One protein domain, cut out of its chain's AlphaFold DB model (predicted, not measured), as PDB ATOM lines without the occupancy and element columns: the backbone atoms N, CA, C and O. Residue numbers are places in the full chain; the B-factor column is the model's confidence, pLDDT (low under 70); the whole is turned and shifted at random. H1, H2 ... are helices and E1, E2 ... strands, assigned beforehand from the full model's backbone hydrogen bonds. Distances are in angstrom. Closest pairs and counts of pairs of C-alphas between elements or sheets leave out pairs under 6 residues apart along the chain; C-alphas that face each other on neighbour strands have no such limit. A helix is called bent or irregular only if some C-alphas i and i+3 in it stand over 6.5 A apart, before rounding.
ATOM      1  N   LYS A  29      -6.738  -4.530 -10.677       76.00
ATOM      2  CA  LYS A  29      -6.430  -5.964 -10.785       76.00
ATOM      3  C   LYS A  29      -5.180  -6.238 -11.627       76.00
ATOM      4  O   LYS A  29      -4.396  -7.141 -11.328       76.00
ATOM      5  N   ARG A  30      -4.976  -5.463 -12.697       77.44
ATOM      6  CA  ARG A  30      -3.781  -5.574 -13.542       77.44
ATOM      7  C   ARG A  30      -2.522  -5.180 -12.774       77.44
ATOM      8  O   ARG A  30      -1.529  -5.896 -12.861       77.44
ATOM      9  N   THR A  31      -2.563  -4.076 -12.033       79.25
ATOM     10  CA  THR A  31      -1.431  -3.629 -11.214       79.25
ATOM     11  C   THR A  31      -1.139  -4.605 -10.074       79.25
ATOM     12  O   THR A  31       0.026  -4.903  -9.833       79.25
ATOM     13  N   GLU A  32      -2.163  -5.176  -9.436       83.31
ATOM     14  CA  GLU A  32      -2.004  -6.237  -8.425       83.31
ATOM     15  C   GLU A  32      -1.279  -7.462  -9.000       83.31
ATOM     16  O   GLU A  32      -0.289  -7.913  -8.436       83.31
ATOM     17  N   THR A  33      -1.669  -7.919 -10.194       84.94
ATOM     18  CA  THR A  33      -0.993  -9.044 -10.873       84.94
ATOM     19  C   THR A  33       0.492  -8.748 -11.144       84.94
ATOM     20  O   THR A  33       1.337  -9.645 -11.116       84.94
ATOM     21  N   ILE A  34       0.830  -7.489 -11.436       85.62
ATOM     22  CA  ILE A  34       2.215  -7.058 -11.664       85.62
ATOM     23  C   ILE A  34       2.989  -7.028 -10.345       85.62
ATOM     24  O   ILE A  34       4.109  -7.530 -10.304       85.62
ATOM     25  N   LEU A  35       2.388  -6.502  -9.273       87.06
ATOM     26  CA  LEU A  35       2.971  -6.515  -7.929       87.06
ATOM     27  C   LEU A  35       3.262  -7.940  -7.453       87.06
ATOM     28  O   LEU A  35       4.368  -8.206  -6.992       87.06
ATOM     29  N   ASP A  36       2.328  -8.872  -7.632       86.88
ATOM     30  CA  ASP A  36       2.532 -10.275  -7.260       86.88
ATOM     31  C   ASP A  36       3.702 -10.897  -8.024       86.88
ATOM     32  O   ASP A  36       4.506 -11.649  -7.463       86.88
ATOM     33  N   ARG A  37       3.863 -10.538  -9.301       85.06
ATOM     34  CA  ARG A  37       5.000 -10.994 -10.104       85.06
ATOM     35  C   ARG A  37       6.322 -10.377  -9.643       85.06
ATOM     36  O   ARG A  37       7.317 -11.094  -9.584       85.06
ATOM     37  N   LEU A  38       6.331  -9.090  -9.296       85.31
ATOM     38  CA  LEU A  38       7.507  -8.405  -8.744       85.31
ATOM     39  C   LEU A  38       7.928  -8.989  -7.387       85.31
ATOM     40  O   LEU A  38       9.117  -9.055  -7.105       85.31
ATOM     41  N   ARG A  39       6.972  -9.443  -6.568       86.44
ATOM     42  CA  ARG A  39       7.230 -10.072  -5.257       86.44
ATOM     43  C   ARG A  39       7.746 -11.507  -5.358       86.44
ATOM     44  O   ARG A  39       8.511 -11.941  -4.508       86.44
ATOM     45  N   SER A  40       7.295 -12.257  -6.362       83.00
ATOM     46  CA  SER A  40       7.588 -13.693  -6.503       83.00
ATOM     47  C   SER A  40       8.796 -14.013  -7.385       83.00
ATOM     48  O   SER A  40       9.304 -15.131  -7.332       83.00
ATOM     49  N   SER A  41       9.250 -13.068  -8.213       81.12
ATOM     50  CA  SER A  41      10.315 -13.307  -9.193       81.12
ATOM     51  C   SER A  41      11.662 -12.767  -8.723       81.12
ATOM     52  O   SER A  41      11.737 -11.755  -8.027       81.12
ATOM     53  N   SER A  42      12.747 -13.400  -9.172       76.44
ATOM     54  CA  SER A  42      14.091 -12.859  -8.995       76.44
ATOM     55  C   SER A  42      14.247 -11.573  -9.808       76.44
ATOM     56  O   SER A  42      14.126 -11.558 -11.034       76.44
ATOM     57  N   CYS A  43      14.510 -10.480  -9.102       81.31
ATOM     58  CA  CYS A  43      14.801  -9.183  -9.692       81.31
ATOM     59  C   CYS A  43      16.235  -8.778  -9.333       81.31
ATOM     60  O   CYS A  43      16.750  -9.205  -8.293       81.31
ATOM     61  N   PHE A  44      16.873  -7.952 -10.162       80.81
ATOM     62  CA  PHE A  44      18.198  -7.404  -9.862       80.81
ATOM     63  C   PHE A  44      18.158  -5.885  -9.686       80.81
ATOM     64  O   PHE A  44      17.333  -5.203 -10.294       80.81
ATOM     65  N   SER A  45      19.041  -5.385  -8.818       82.62
ATOM     66  CA  SER A  45      19.236  -3.955  -8.565       82.62
ATOM     67  C   SER A  45      20.105  -3.356  -9.663       82.62
ATOM     68  O   SER A  45      21.067  -3.985 -10.114       82.62
ATOM     69  N   ALA A  46      19.764  -2.156 -10.103       83.44
ATOM     70  CA  ALA A  46      20.522  -1.402 -11.082       83.44
ATOM     71  C   ALA A  46      20.334   0.101 -10.859       83.44
ATOM     72  O   ALA A  46      19.347   0.551 -10.277       83.44
ATOM     73  N   THR A  47      21.278   0.884 -11.352       85.38
ATOM     74  CA  THR A  47      21.206   2.340 -11.429       85.38
ATOM     75  C   THR A  47      21.026   2.759 -12.877       85.38
ATOM     76  O   THR A  47      21.546   2.132 -13.804       85.38
ATOM     77  N   VAL A  48      20.267   3.823 -13.109       83.88
ATOM     78  CA  VAL A  48      20.194   4.408 -14.447       83.88
ATOM     79  C   VAL A  48      21.436   5.253 -14.702       83.88
ATOM     80  O   VAL A  48      21.757   6.134 -13.912       83.88
ATOM     81  N   ALA A  49      22.107   4.981 -15.819       81.81
ATOM     82  CA  ALA A  49      23.290   5.711 -16.270       81.81
ATOM     83  C   ALA A  49      22.961   6.732 -17.374       81.81
ATOM     84  O   ALA A  49      23.709   7.676 -17.602       81.81
ATOM     85  N   GLY A  50      21.849   6.549 -18.093       76.94
ATOM     86  CA  GLY A  50      21.438   7.492 -19.126       76.94
ATOM     87  C   GLY A  50      20.155   7.101 -19.845       76.94
ATOM     88  O   GLY A  50      19.724   5.948 -19.822       76.94
ATOM     89  N   VAL A  51      19.552   8.084 -20.506       78.88
ATOM     90  CA  VAL A  51      18.360   7.930 -21.345       78.88
ATOM     91  C   VAL A  51      18.713   8.413 -22.745       78.88
ATOM     92  O   VAL A  51      19.189   9.536 -22.898       78.88
ATOM     93  N   PHE A  52      18.480   7.583 -23.760       76.81
ATOM     94  CA  PHE A  52      18.721   7.950 -25.152       76.81
ATOM     95  C   PHE A  52      17.570   7.460 -26.029       76.81
ATOM     96  O   PHE A  52      17.352   6.262 -26.147       76.81
ATOM     97  N   GLU A  53      16.823   8.382 -26.641       77.38
ATOM     98  CA  GLU A  53      15.685   8.086 -27.530       77.38
ATOM     99  C   GLU A  53      14.692   7.035 -26.976       77.38
ATOM    100  O   GLU A  53      13.814   7.364 -26.177       77.38
ATOM    101  N   ASP A  54      14.830   5.780 -27.421       80.12
ATOM    102  CA  ASP A  54      13.984   4.616 -27.125       80.12
ATOM    103  C   ASP A  54      14.702   3.568 -26.238       80.12
ATOM    104  O   ASP A  54      14.226   2.430 -26.084       80.12
ATOM    105  N   THR A  55      15.856   3.921 -25.668       83.69
ATOM    106  CA  THR A  55      16.663   3.061 -24.802       83.69
ATOM    107  C   THR A  55      16.977   3.719 -23.460       83.69
ATOM    108  O   THR A  55      17.279   4.908 -23.349       83.69
ATOM    109  N   LEU A  56      16.902   2.905 -22.408       83.69
ATOM    110  CA  LEU A  56      17.350   3.258 -21.066       83.69
ATOM    111  C   LEU A  56      18.635   2.482 -20.779       83.69
ATOM    112  O   LEU A  56      18.602   1.253 -20.710       83.69
ATOM    113  N   SER A  57      19.748   3.193 -20.633       84.94
ATOM    114  CA  SER A  57      21.045   2.606 -20.306       84.94
ATOM    115  C   SER A  57      21.166   2.464 -18.799       84.94
ATOM    116  O   SER A  57      21.031   3.443 -18.057       84.94
ATOM    117  N   VAL A  58      21.409   1.241 -18.342       85.00
ATOM    118  CA  VAL A  58      21.420   0.917 -16.917       85.00
ATOM    119  C   VAL A  58      22.680   0.162 -16.539       85.00
ATOM    120  O   VAL A  58      23.204  -0.639 -17.312       85.00
ATOM    121  N   GLN A  59      23.159   0.435 -15.334       85.06
ATOM    122  CA  GLN A  59      24.316  -0.205 -14.746       85.06
ATOM    123  C   GLN A  59      23.843  -1.109 -13.597       85.06
ATOM    124  O   GLN A  59      23.248  -0.613 -12.642       85.06
ATOM    125  N   PRO A  60      24.045  -2.433 -13.674       79.06
ATOM    126  CA  PRO A  60      23.695  -3.328 -12.580       79.06
ATOM    127  C   PRO A  60      24.502  -3.004 -11.317       79.06
ATOM    128  O   PRO A  60      25.681  -2.649 -11.379       79.06
ATOM    129  N   ASP A  61      23.850  -3.116 -10.163       70.50
ATOM    130  CA  ASP A  61      24.428  -2.766  -8.869       70.50
ATOM    131  C   ASP A  61      25.441  -3.837  -8.416       70.50
ATOM    132  O   ASP A  61      25.142  -5.034  -8.371       70.50
ATOM    133  N   ARG A  62      26.667  -3.400  -8.105       63.09
ATOM    134  CA  ARG A  62      27.897  -4.218  -8.038       63.09
ATOM    135  C   ARG A  62      28.069  -5.061  -6.772       63.09
ATOM    136  O   ARG A  62      29.059  -5.766  -6.639       63.09
ATOM    137  N   THR A  63      27.136  -5.027  -5.827       53.44
ATOM    138  CA  THR A  63      27.284  -5.752  -4.548       53.44
ATOM    139  C   THR A  63      27.083  -7.275  -4.651       53.44
ATOM    140  O   THR A  63      27.140  -7.959  -3.631       53.44
ATOM    141  N   LEU A  64      26.847  -7.820  -5.853       46.25
ATOM    142  CA  LEU A  64      26.445  -9.218  -6.077       46.25
ATOM    143  C   LEU A  64      27.147  -9.936  -7.258       46.25
ATOM    144  O   LEU A  64      26.713 -11.033  -7.602       46.25
ATOM    145  N   SER A  65      28.186  -9.373  -7.895       38.97
ATOM    146  CA  SER A  65      28.842 -10.010  -9.060       38.97
ATOM    147  C   SER A  65      30.354  -9.737  -9.140       38.97
ATOM    148  O   SER A  65      30.765  -8.580  -9.200       38.97
ATOM    149  N   ASP A  66      31.158 -10.807  -9.189       37.78
ATOM    150  CA  ASP A  66      32.631 -10.816  -9.307       37.78
ATOM    151  C   ASP A  66      33.106 -10.770 -10.779       37.78
ATOM    152  O   ASP A  66      33.902 -11.598 -11.224       37.78
ATOM    153  N   SER A  67      32.602  -9.821 -11.572       40.06
ATOM    154  CA  SER A  67      33.030  -9.621 -12.967       40.06
ATOM    155  C   SER A  67      33.590  -8.203 -13.160       40.06
ATOM    156  O   SER A  67      32.854  -7.241 -12.923       40.06
ATOM    157  N   PRO A  68      34.872  -8.031 -13.557       39.06
ATOM    158  CA  PRO A  68      35.507  -6.712 -13.659       39.06
ATOM    159  C   PRO A  68      35.058  -5.881 -14.867       39.06
ATOM    160  O   PRO A  68      35.223  -4.664 -14.843       39.06
ATOM    161  N   ASP A  69      34.468  -6.508 -15.884       47.22
ATOM    162  CA  ASP A  69      34.176  -5.883 -17.172       47.22
ATOM    163  C   ASP A  69      32.804  -6.346 -17.684       47.22
ATOM    164  O   ASP A  69      32.720  -7.353 -18.378       47.22
ATOM    165  N   GLU A  70      31.712  -5.632 -17.372       53.75
ATOM    166  CA  GLU A  70      30.461  -5.795 -18.129       53.75
ATOM    167  C   GLU A  70      29.742  -4.473 -18.437       53.75
ATOM    168  O   GLU A  70      29.676  -3.531 -17.640       53.75
ATOM    169  N   GLU A  71      29.247  -4.457 -19.673       57.50
ATOM    170  CA  GLU A  71      28.717  -3.358 -20.466       57.50
ATOM    171  C   GLU A  71      27.415  -2.774 -19.899       57.50
ATOM    172  O   GLU A  71      26.604  -3.454 -19.270       57.50
ATOM    173  N   LEU A  72      27.182  -1.489 -20.174       60.84
ATOM    174  CA  LEU A  72      25.889  -0.845 -19.946       60.84
ATOM    175  C   LEU A  72      24.768  -1.679 -20.581       60.84
ATOM    176  O   LEU A  72      24.761  -1.906 -21.792       60.84
ATOM    177  N   MET A  73      23.778  -2.086 -19.785       77.12
ATOM    178  CA  MET A  73      22.628  -2.806 -20.318       77.12
ATOM    179  C   MET A  73      21.651  -1.805 -20.939       77.12
ATOM    180  O   MET A  73      21.143  -0.910 -20.266       77.12
ATOM    181  N   ALA A  74      21.355  -1.970 -22.228       81.50
ATOM    182  CA  ALA A  74      20.362  -1.155 -22.920       81.50
ATOM    183  C   ALA A  74      18.967  -1.790 -22.811       81.50
ATOM    184  O   ALA A  74      18.666  -2.813 -23.434       81.50
ATOM    185  N   LEU A  75      18.079  -1.168 -22.038       83.94
ATOM    186  CA  LEU A  75      16.686  -1.586 -21.920       83.94
ATOM    187  C   LEU A  75      15.835  -0.934 -23.011       83.94
ATOM    188  O   LEU A  75      15.757   0.286 -23.120       83.94
ATOM    189  N   ASN A  76      15.140  -1.759 -23.795       83.12
ATOM    190  CA  ASN A  76      14.247  -1.281 -24.847       83.12
ATOM    191  C   ASN A  76      12.886  -0.853 -24.275       83.12
ATOM    192  O   ASN A  76      12.127  -1.673 -23.751       83.12
ATOM    193  N   VAL A  77      12.528   0.412 -24.470       80.38
ATOM    194  CA  VAL A  77      11.304   1.030 -23.935       80.38
ATOM    195  C   VAL A  77      10.024   0.387 -24.472       80.38
ATOM    196  O   VAL A  77       9.022   0.291 -23.765       80.38
ATOM    197  N   LYS A  78      10.038  -0.125 -25.708       81.69
ATOM    198  CA  LYS A  78       8.867  -0.777 -26.322       81.69
ATOM    199  C   LYS A  78       8.582  -2.150 -25.708       81.69
ATOM    200  O   LYS A  78       7.459  -2.644 -25.815       81.69
ATOM    201  N   LYS A  79       9.581  -2.771 -25.068       82.62
ATOM    202  CA  LYS A  79       9.491  -4.110 -24.458       82.62
ATOM    203  C   LYS A  79       9.450  -4.084 -22.926       82.62
ATOM    204  O   LYS A  79       9.106  -5.104 -22.323       82.62
ATOM    205  N   THR A  80       9.739  -2.936 -22.320       85.25
ATOM    206  CA  THR A  80       9.807  -2.753 -20.868       85.25
ATOM    207  C   THR A  80       8.673  -1.856 -20.386       85.25
ATOM    208  O   THR A  80       8.313  -0.867 -21.020       85.25
ATOM    209  N   ARG A  81       8.061  -2.214 -19.258       88.25
ATOM    210  CA  ARG A  81       7.098  -1.359 -18.559       88.25
ATOM    211  C   ARG A  81       7.767  -0.762 -17.332       88.25
ATOM    212  O   ARG A  81       8.422  -1.484 -16.586       88.25
ATOM    213  N   PHE A  82       7.565   0.530 -17.134       88.69
ATOM    214  CA  PHE A  82       8.226   1.292 -16.089       88.69
ATOM    215  C   PHE A  82       7.237   1.695 -15.004       88.69
ATOM    216  O   PHE A  82       6.099   2.066 -15.300       88.69
ATOM    217  N   PHE A  83       7.683   1.620 -13.759       89.56
ATOM    218  CA  PHE A  83       6.895   1.925 -12.576       89.56
ATOM    219  C   PHE A  83       7.711   2.761 -11.597       89.56
ATOM    220  O   PHE A  83       8.922   2.591 -11.519       89.56
ATOM    221  N   ALA A  84       7.048   3.616 -10.830       89.38
ATOM    222  CA  ALA A  84       7.612   4.268  -9.658       89.38
ATOM    223  C   ALA A  84       6.990   3.661  -8.401       89.38
ATOM    224  O   ALA A  84       5.767   3.527  -8.321       89.38
ATOM    225  N   LEU A  85       7.828   3.296  -7.434       89.06
ATOM    226  CA  LEU A  85       7.417   2.963  -6.077       89.06
ATOM    227  C   LEU A  85       7.692   4.169  -5.177       89.06
ATOM    228  O   LEU A  85       8.842   4.450  -4.834       89.06
ATOM    229  N   HIS A  86       6.625   4.864  -4.808       86.19
ATOM    230  CA  HIS A  86       6.676   6.062  -3.981       86.19
ATOM    231  C   HIS A  86       6.832   5.724  -2.490       86.19
ATOM    232  O   HIS A  86       6.614   4.589  -2.053       86.19
ATOM    233  N   LEU A  87       7.205   6.730  -1.692       83.62
ATOM    234  CA  LEU A  87       7.374   6.602  -0.239       83.62
ATOM    235  C   LEU A  87       6.066   6.283   0.504       83.62
ATOM    236  O   LEU A  87       6.114   5.737   1.601       83.62
ATOM    237  N   ASP A  88       4.907   6.594  -0.078       85.19
ATOM    238  CA  ASP A  88       3.572   6.343   0.484       85.19
ATOM    239  C   ASP A  88       3.039   4.926   0.190       85.19
ATOM    240  O   ASP A  88       1.832   4.676   0.238       85.19
ATOM    241  N   ASP A  89       3.940   3.995  -0.131       86.00
ATOM    242  CA  ASP A  89       3.645   2.615  -0.516       86.00
ATOM    243  C   ASP A  89       2.718   2.523  -1.754       86.00
ATOM    244  O   ASP A  89       2.001   1.534  -1.935       86.00
ATOM    245  N   ARG A  90       2.721   3.527  -2.645       86.94
ATOM    246  CA  ARG A  90       1.996   3.462  -3.924       86.94
ATOM    247  C   ARG A  90       2.910   3.113  -5.084       86.94
ATOM    248  O   ARG A  90       4.002   3.657  -5.220       86.94
ATOM    249  N   ILE A  91       2.418   2.229  -5.953       86.56
ATOM    250  CA  ILE A  91       3.048   1.941  -7.241       86.56
ATOM    251  C   ILE A  91       2.254   2.584  -8.380       86.56
ATOM    252  O   ILE A  91       1.054   2.336  -8.542       86.56
ATOM    253  N   GLU A  92       2.934   3.393  -9.186       87.25
ATOM    254  CA  GLU A  92       2.367   4.042 -10.365       87.25
ATOM    255  C   GLU A  92       3.106   3.600 -11.627       87.25
ATOM    256  O   GLU A  92       4.320   3.414 -11.619       87.25
ATOM    257  N   GLN A  93       2.371   3.408 -12.724       85.88
ATOM    258  CA  GLN A  93       2.982   3.138 -14.020       85.88
ATOM    259  C   GLN A  93       3.423   4.454 -14.666       85.88
ATOM    260  O   GLN A  93       2.587   5.289 -15.002       85.88
ATOM    261  N   LEU A  94       4.720   4.585 -14.931       83.38
ATOM    262  CA  LEU A  94       5.283   5.749 -15.607       83.38
ATOM    263  C   LEU A  94       5.125   5.628 -17.124       83.38
ATOM    264  O   LEU A  94       5.283   4.545 -17.708       83.38
ATOM    265  N   ARG A  95       4.852   6.754 -17.793       81.31
ATOM    266  CA  ARG A  95       5.011   6.837 -19.249       81.31
ATOM    267  C   ARG A  95       6.453   7.186 -19.574       81.31
ATOM    268  O   ARG A  95       7.132   7.865 -18.816       81.31
ATOM    269  N   TRP A  96       6.902   6.762 -20.751       77.06
ATOM    270  CA  TRP A  96       8.258   7.057 -21.211       77.06
ATOM    271  C   TRP A  96       8.560   8.562 -21.278       77.06
ATOM    272  O   TRP A  96       9.630   8.989 -20.872       77.06
ATOM    273  N   GLY A  97       7.588   9.374 -21.712       74.25
ATOM    274  CA  GLY A  97       7.742  10.833 -21.729       74.25
ATOM    275  C   GLY A  97       7.992  11.435 -20.342       74.25
ATOM    276  O   GLY A  97       8.770  12.375 -20.225       74.25
ATOM    277  N   ASP A  98       7.400  10.851 -19.297       72.56
ATOM    278  CA  ASP A  98       7.578  11.308 -17.914       72.56
ATOM    279  C   ASP A  98       8.964  10.905 -17.380       72.56
ATOM    280  O   ASP A  98       9.584  11.641 -16.620       72.56
ATOM    281  N   LEU A  99       9.492   9.764 -17.837       71.88
ATOM    282  CA  LEU A  99      10.842   9.301 -17.509       71.88
ATOM    283  C   LEU A  99      11.939  10.170 -18.112       71.88
ATOM    284  O   LEU A  99      12.904  10.458 -17.421       71.88
ATOM    285  N   ILE A 100      11.783  10.600 -19.367       66.88
ATOM    286  CA  ILE A 100      12.742  11.503 -20.026       66.88
ATOM    287  C   ILE A 100      12.791  12.863 -19.311       66.88
ATOM    288  O   ILE A 100      13.844  13.496 -19.248       66.88
ATOM    289  N   ALA A 101      11.655  13.321 -18.775       56.44
ATOM    290  CA  ALA A 101      11.573  14.583 -18.048       56.44
ATOM    291  C   ALA A 101      12.240  14.519 -16.660       56.44
ATOM    292  O   ALA A 101      12.712  15.538 -16.152       56.44
ATOM    293  N   CYS A 102      12.313  13.334 -16.052       55.72
ATOM    294  CA  CYS A 102      13.046  13.112 -14.815       55.72
ATOM    295  C   CYS A 102      14.547  12.977 -15.118       55.72
ATOM    296  O   CYS A 102      14.956  12.166 -15.943       55.72
ATOM    297  N   LYS A 103      15.407  13.738 -14.429       57.69
ATOM    298  CA  LYS A 103      16.855  13.477 -14.449       57.69
ATOM    299  C   LYS A 103      17.109  12.136 -13.758       57.69
ATOM    300  O   LYS A 103      17.178  12.078 -12.538       57.69
ATOM    301  N   THR A 104      17.191  11.066 -14.542       65.62
ATOM    302  CA  THR A 104      17.290   9.687 -14.048       65.62
ATOM    303  C   THR A 104      18.710   9.256 -13.691       65.62
ATOM    304  O   THR A 104      18.883   8.146 -13.202       65.62
ATOM    305  N   ASP A 105      19.729  10.083 -13.921       66.44
ATOM    306  CA  ASP A 105      21.121   9.706 -13.650       66.44
ATOM    307  C   ASP A 105      21.332   9.355 -12.165       66.44
ATOM    308  O   ASP A 105      20.932  10.102 -11.269       66.44
ATOM    309  N   GLY A 106      21.875   8.167 -11.901       68.19
ATOM    310  CA  GLY A 106      22.070   7.617 -10.559       68.19
ATOM    311  C   GLY A 106      20.793   7.161  -9.837       68.19
ATOM    312  O   GLY A 106      20.863   6.783  -8.667       68.19
ATOM    313  N   THR A 107      19.627   7.172 -10.494       81.00
ATOM    314  CA  THR A 107      18.370   6.728  -9.867       81.00
ATOM    315  C   THR A 107      18.361   5.212  -9.701       81.00
ATOM    316  O   THR A 107      18.657   4.477 -10.646       81.00
ATOM    317  N   LEU A 108      17.995   4.748  -8.504       82.38
ATOM    318  CA  LEU A 108      17.904   3.329  -8.180       82.38
ATOM    319  C   LEU A 108      16.657   2.696  -8.795       82.38
ATOM    320  O   LEU A 108      15.556   3.259  -8.769       82.38
ATOM    321  N   MET A 109      16.843   1.495  -9.325       86.75
ATOM    322  CA  MET A 109      15.774   0.711  -9.907       86.75
ATOM    323  C   MET A 109      15.974  -0.785  -9.694       86.75
ATOM    324  O   MET A 109      17.085  -1.303  -9.600       86.75
ATOM    325  N   ILE A 110      14.857  -1.500  -9.700       87.06
ATOM    326  CA  ILE A 110      14.817  -2.953  -9.760       87.06
ATOM    327  C   ILE A 110      14.329  -3.350 -11.148       87.06
ATOM    328  O   ILE A 110      13.257  -2.923 -11.585       87.06
ATOM    329  N   TYR A 111      15.094  -4.198 -11.827       86.56
ATOM    330  CA  TYR A 111      14.709  -4.760 -13.113       86.56
ATOM    331  C   TYR A 111      14.331  -6.235 -12.981       86.56
ATOM    332  O   TYR A 111      15.045  -7.052 -12.393       86.56
ATOM    333  N   LEU A 112      13.190  -6.568 -13.575       87.69
ATOM    334  CA  LEU A 112      12.684  -7.918 -13.738       87.69
ATOM    335  C   LEU A 112      12.679  -8.248 -15.237       87.69
ATOM    336  O   LEU A 112      11.890  -7.654 -15.988       87.69
ATOM    337  N   PRO A 113      13.523  -9.193 -15.694       83.88
ATOM    338  CA  PRO A 113      13.574  -9.565 -17.098       83.88
ATOM    339  C   PRO A 113      12.226 -10.075 -17.616       83.88
ATOM    340  O   PRO A 113      11.449 -10.749 -16.930       83.88
ATOM    341  N   GLY A 114      11.954  -9.738 -18.874       82.50
ATOM    342  CA  GLY A 114      10.790 -10.241 -19.586       82.50
ATOM    343  C   GLY A 114      10.884 -11.747 -19.815       82.50
ATOM    344  O   GLY A 114      11.966 -12.318 -19.913       82.50
ATOM    345  N   THR A 115       9.728 -12.387 -19.936       81.12
ATOM    346  CA  THR A 115       9.609 -13.776 -20.393       81.12
ATOM    347  C   THR A 115       8.798 -13.803 -21.683       81.12
ATOM    348  O   THR A 115       8.175 -12.810 -22.057       81.12
ATOM    349  N   GLU A 116       8.723 -14.949 -22.360       75.94
ATOM    350  CA  GLU A 116       7.884 -15.085 -23.563       75.94
ATOM    351  C   GLU A 116       6.411 -14.716 -23.327       75.94
ATOM    352  O   GLU A 116       5.710 -14.301 -24.247       75.94
ATOM    353  N   LYS A 117       5.928 -14.874 -22.089       78.44
ATOM    354  CA  LYS A 117       4.524 -14.656 -21.726       78.44
ATOM    355  C   LYS A 117       4.245 -13.265 -21.175       78.44
ATOM    356  O   LYS A 117       3.078 -12.892 -21.079       78.44
ATOM    357  N   ALA A 118       5.266 -12.517 -20.763       79.81
ATOM    358  CA  ALA A 118       5.045 -11.258 -20.074       79.81
ATOM    359  C   ALA A 118       6.240 -10.300 -20.209       79.81
ATOM    360  O   ALA A 118       7.388 -10.744 -20.170       79.81
ATOM    361  N   PRO A 119       5.981  -8.986 -20.344       85.44
ATOM    362  CA  PRO A 119       7.018  -8.000 -20.624       85.44
ATOM    363  C   PRO A 119       8.034  -7.897 -19.482       85.44
ATOM    364  O   PRO A 119       7.802  -8.405 -18.377       85.44
ATOM    365  N   ALA A 120       9.146  -7.226 -19.776       87.50
ATOM    366  CA  ALA A 120      10.100  -6.817 -18.758       87.50
ATOM    367  C   ALA A 120       9.501  -5.691 -17.907       87.50
ATOM    368  O   ALA A 120       8.723  -4.869 -18.406       87.50
ATOM    369  N   TYR A 121       9.874  -5.650 -16.633       89.56
ATOM    370  CA  TYR A 121       9.431  -4.626 -15.698       89.56
ATOM    371  C   TYR A 121      10.628  -3.909 -15.094       89.56
ATOM    372  O   TYR A 121      11.616  -4.537 -14.732       89.56
ATOM    373  N   CYS A 122      10.517  -2.595 -14.978       88.69
ATOM    374  CA  CYS A 122      11.486  -1.742 -14.315       88.69
ATOM    375  C   CYS A 122      10.750  -0.914 -13.259       88.69
ATOM    376  O   CYS A 122       9.730  -0.297 -13.570       88.69
ATOM    377  N   VAL A 123      11.233  -0.941 -12.019       90.19
ATOM    378  CA  VAL A 123      10.629  -0.241 -10.881       90.19
ATOM    379  C   VAL A 123      11.652   0.708 -10.280       90.19
ATOM    380  O   VAL A 123      12.630   0.261  -9.690       90.19
ATOM    381  N   PHE A 124      11.412   2.006 -10.404       88.94
ATOM    382  CA  PHE A 124      12.191   3.065  -9.774       88.94
ATOM    383  C   PHE A 124      11.811   3.209  -8.305       88.94
ATOM    384  O   PHE A 124      10.629   3.127  -7.959       88.94
ATOM    385  N   HIS A 125      12.798   3.433  -7.442       87.25
ATOM    386  CA  HIS A 125      12.567   3.615  -6.013       87.25
ATOM    387  C   HIS A 125      13.639   4.488  -5.360       87.25
ATOM    388  O   HIS A 125      14.750   4.632  -5.858       87.25
ATOM    389  N   GLU A 126      13.320   5.003  -4.175       82.25
ATOM    390  CA  GLU A 126      14.247   5.819  -3.375       82.25
ATOM    391  C   GLU A 126      14.980   5.008  -2.287       82.25
ATOM    392  O   GLU A 126      15.904   5.501  -1.646       82.25
ATOM    393  N   GLU A 127      14.598   3.738  -2.078       80.81
ATOM    394  CA  GLU A 127      15.233   2.868  -1.073       80.81
ATOM    395  C   GLU A 127      16.656   2.488  -1.487       80.81
ATOM    396  O   GLU A 127      16.845   1.885  -2.537       80.81
ATOM    397  N   ARG A 128      17.644   2.732  -0.624       73.38
ATOM    398  CA  ARG A 128      19.024   2.258  -0.842       73.38
ATOM    399  C   ARG A 128      19.269   0.840  -0.324       73.38
ATOM    400  O   ARG A 128      20.230   0.194  -0.715       73.38
ATOM    401  N   ASN A 129      18.417   0.358   0.581       79.12
ATOM    402  CA  ASN A 129      18.543  -0.965   1.186       79.12
ATOM    403  C   ASN A 129      17.546  -1.942   0.550       79.12
ATOM    404  O   ASN A 129      16.335  -1.738   0.627       79.12
ATOM    405  N   ARG A 130      18.051  -3.055   0.006       75.94
ATOM    406  CA  ARG A 130      17.238  -4.113  -0.611       75.94
ATOM    407  C   ARG A 130      16.155  -4.665   0.319       75.94
ATOM    408  O   ARG A 130      15.021  -4.828  -0.113       75.94
ATOM    409  N   LYS A 131      16.462  -4.896   1.600       81.12
ATOM    410  CA  LYS A 131      15.468  -5.400   2.566       81.12
ATOM    411  C   LYS A 131      14.351  -4.386   2.813       81.12
ATOM    412  O   LYS A 131      13.192  -4.767   2.956       81.12
ATOM    413  N   ALA A 132      14.693  -3.098   2.846       84.44
ATOM    414  CA  ALA A 132      13.713  -2.028   2.990       84.44
ATOM    415  C   ALA A 132      12.847  -1.897   1.725       84.44
ATOM    416  O   ALA A 132      11.631  -1.745   1.832       84.44
ATOM    417  N   TYR A 133      13.448  -2.059   0.539       84.31
ATOM    418  CA  TYR A 133      12.719  -2.112  -0.725       84.31
ATOM    419  C   TYR A 133      11.744  -3.295  -0.759       84.31
ATOM    420  O   TYR A 133      10.568  -3.092  -1.041       84.31
ATOM    421  N   GLU A 134      12.192  -4.508  -0.426       84.12
ATOM    422  CA  GLU A 134      11.349  -5.711  -0.415       84.12
ATOM    423  C   GLU A 134      10.189  -5.572   0.583       84.12
ATOM    424  O   GLU A 134       9.035  -5.844   0.247       84.12
ATOM    425  N   ALA A 135      10.462  -5.063   1.790       86.56
ATOM    426  CA  ALA A 135       9.426  -4.779   2.783       86.56
ATOM    427  C   ALA A 135       8.397  -3.761   2.270       86.56
ATOM    428  O   ALA A 135       7.196  -3.925   2.501       86.56
ATOM    429  N   ARG A 136       8.845  -2.730   1.548       87.19
ATOM    430  CA  ARG A 136       7.961  -1.733   0.943       87.19
ATOM    431  C   ARG A 136       7.164  -2.298  -0.226       87.19
ATOM    432  O   ARG A 136       5.956  -2.106  -0.285       87.19
ATOM    433  N   LEU A 137       7.796  -3.059  -1.112       87.00
ATOM    434  CA  LEU A 137       7.134  -3.736  -2.226       87.00
ATOM    435  C   LEU A 137       6.028  -4.684  -1.729       87.00
ATOM    436  O   LEU A 137       4.965  -4.788  -2.346       87.00
ATOM    437  N   ASN A 138       6.236  -5.333  -0.582       86.69
ATOM    438  CA  ASN A 138       5.232  -6.178   0.068       86.69
ATOM    439  C   ASN A 138       4.033  -5.389   0.613       86.69
ATOM    440  O   ASN A 138       2.915  -5.898   0.588       86.69
ATOM    441  N   ARG A 139       4.230  -4.141   1.053       88.25
ATOM    442  CA  ARG A 139       3.138  -3.241   1.469       88.25
ATOM    443  C   ARG A 139       2.507  -2.466   0.314       88.25
ATOM    444  O   ARG A 139       1.400  -1.954   0.476       88.25
ATOM    445  N   ALA A 140       3.185  -2.409  -0.831       87.75
ATOM    446  CA  ALA A 140       2.797  -1.571  -1.951       87.75
ATOM    447  C   ALA A 140       1.377  -1.868  -2.450       87.75
ATOM    448  O   ALA A 140       0.970  -3.029  -2.588       87.75
ATOM    449  N   LYS A 141       0.642  -0.801  -2.766       87.12
ATOM    450  CA  LYS A 141      -0.704  -0.842  -3.339       87.12
ATOM    451  C   LYS A 141      -0.738  -0.104  -4.679       87.12
ATOM    452  O   LYS A 141       0.035   0.835  -4.881       87.12
ATOM    453  N   PRO A 142      -1.634  -0.491  -5.602       81.50
ATOM    454  CA  PRO A 142      -1.851   0.265  -6.827       81.50
ATOM    455  C   PRO A 142      -2.196   1.723  -6.514       81.50
ATOM    456  O   PRO A 142      -3.086   1.982  -5.700       81.50
ATOM    457  N   ALA A 143      -1.537   2.670  -7.182       79.38
ATOM    458  CA  ALA A 143      -2.004   4.048  -7.185       79.38
ATOM    459  C   ALA A 143      -3.433   4.108  -7.756       79.38
ATOM    460  O   ALA A 143      -3.789   3.355  -8.670       79.38
TER     461      ALA A 143
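AT A GLANCE: This is residues 29 to 143 of the 252 residues of an uncharacterized protein of Spirochaetes bacterium ADurb.Bin215 (UniProt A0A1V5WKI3). One strongly twisted sheet of seven strands is folded back on itself, a small leaf of E3 and E2 facing a larger leaf of E6, E7, E4 and E5, with the bent strand E1 as the hinge. H1 and H3 touch each other and pack across the larger leaf, while short H2 only grazes the sheet. The printed part has 115 residues with three named helices and seven named strands, in the order H1 E1 E2 E3 E4 E5 H2 E6 E7 H3; the sheet runs E3 E2 E1 E6 E7 E4 E5, mixed, and the class is mixed, helices and strands. The whole is compact, with a radius of gyration of the C-alphas of 13.6 A and spans of 39 by 31 by 30 A.

HOW THE PARTS SIT: Start at the hinge, E1, residues 44 to 52, which bends by 64 degrees at residue 49. E2, residues 55 to 60, forms a hairpin with it; look for N 49 and O 57, 2.9 A apart. The edge strand E3, residues 73 to 76, forms a hairpin with E2, with N 75 and O 56 at 2.8 A, and E1 E2 E3 are a meander, each strand the antiparallel neighbour of the one before. On its other side E1 is antiparallel to E6, residues 108 to 112, with N 46 and O 109 at 2.9 A. E6 and E7, residues 120 to 125, are a hairpin, with N 110 and O 123 at 2.8 A. E7 is parallel to E4, residues 80 to 85, with N 83 and O 122 at 2.8 A. E4 and the edge strand E5, residues 90 to 94, are a hairpin, with N 84 and O 92 at 2.8 A. H2, residues 96 to 101, grazes the sheet with residues 96 to 100; E5, H2, E6 make a split strand-helix-strand unit, two strands running the same way with E7 and E4 between them, its crossover right-handed. H3, residues 130 to 139, lies over E7 at a height over the sheet of 9.1 A. H1, residues 29 to 40, touches H3 with residues 35 to 39 alone, closest at the C-alphas of Arg 39 and Asn 138, 6.9 A, at a shallow tilt of 32 degrees, opposite ways. In H1, H2 and H3 every O i to N i+4 pair is within hydrogen-bond range.

IN THESE COORDINATES: Find C-alpha 29 at (-6.430, -5.964, -10.785), where H1 begins its 16.6 A. E1 runs 21.7 A from C-alpha 44 at (18.198, -7.404, -9.862). H3, 14.3 A long, ends at C-alpha 139, (3.138, -3.241, 1.469).

THE WHOLE: The C-alphas farthest apart, of Lys 29 and Pro 68, are 42.0 A apart. The printed part has no cut, and the long link is E2 to E3. Residues 62 to 72 and 100 to 106 have pLDDT under 70.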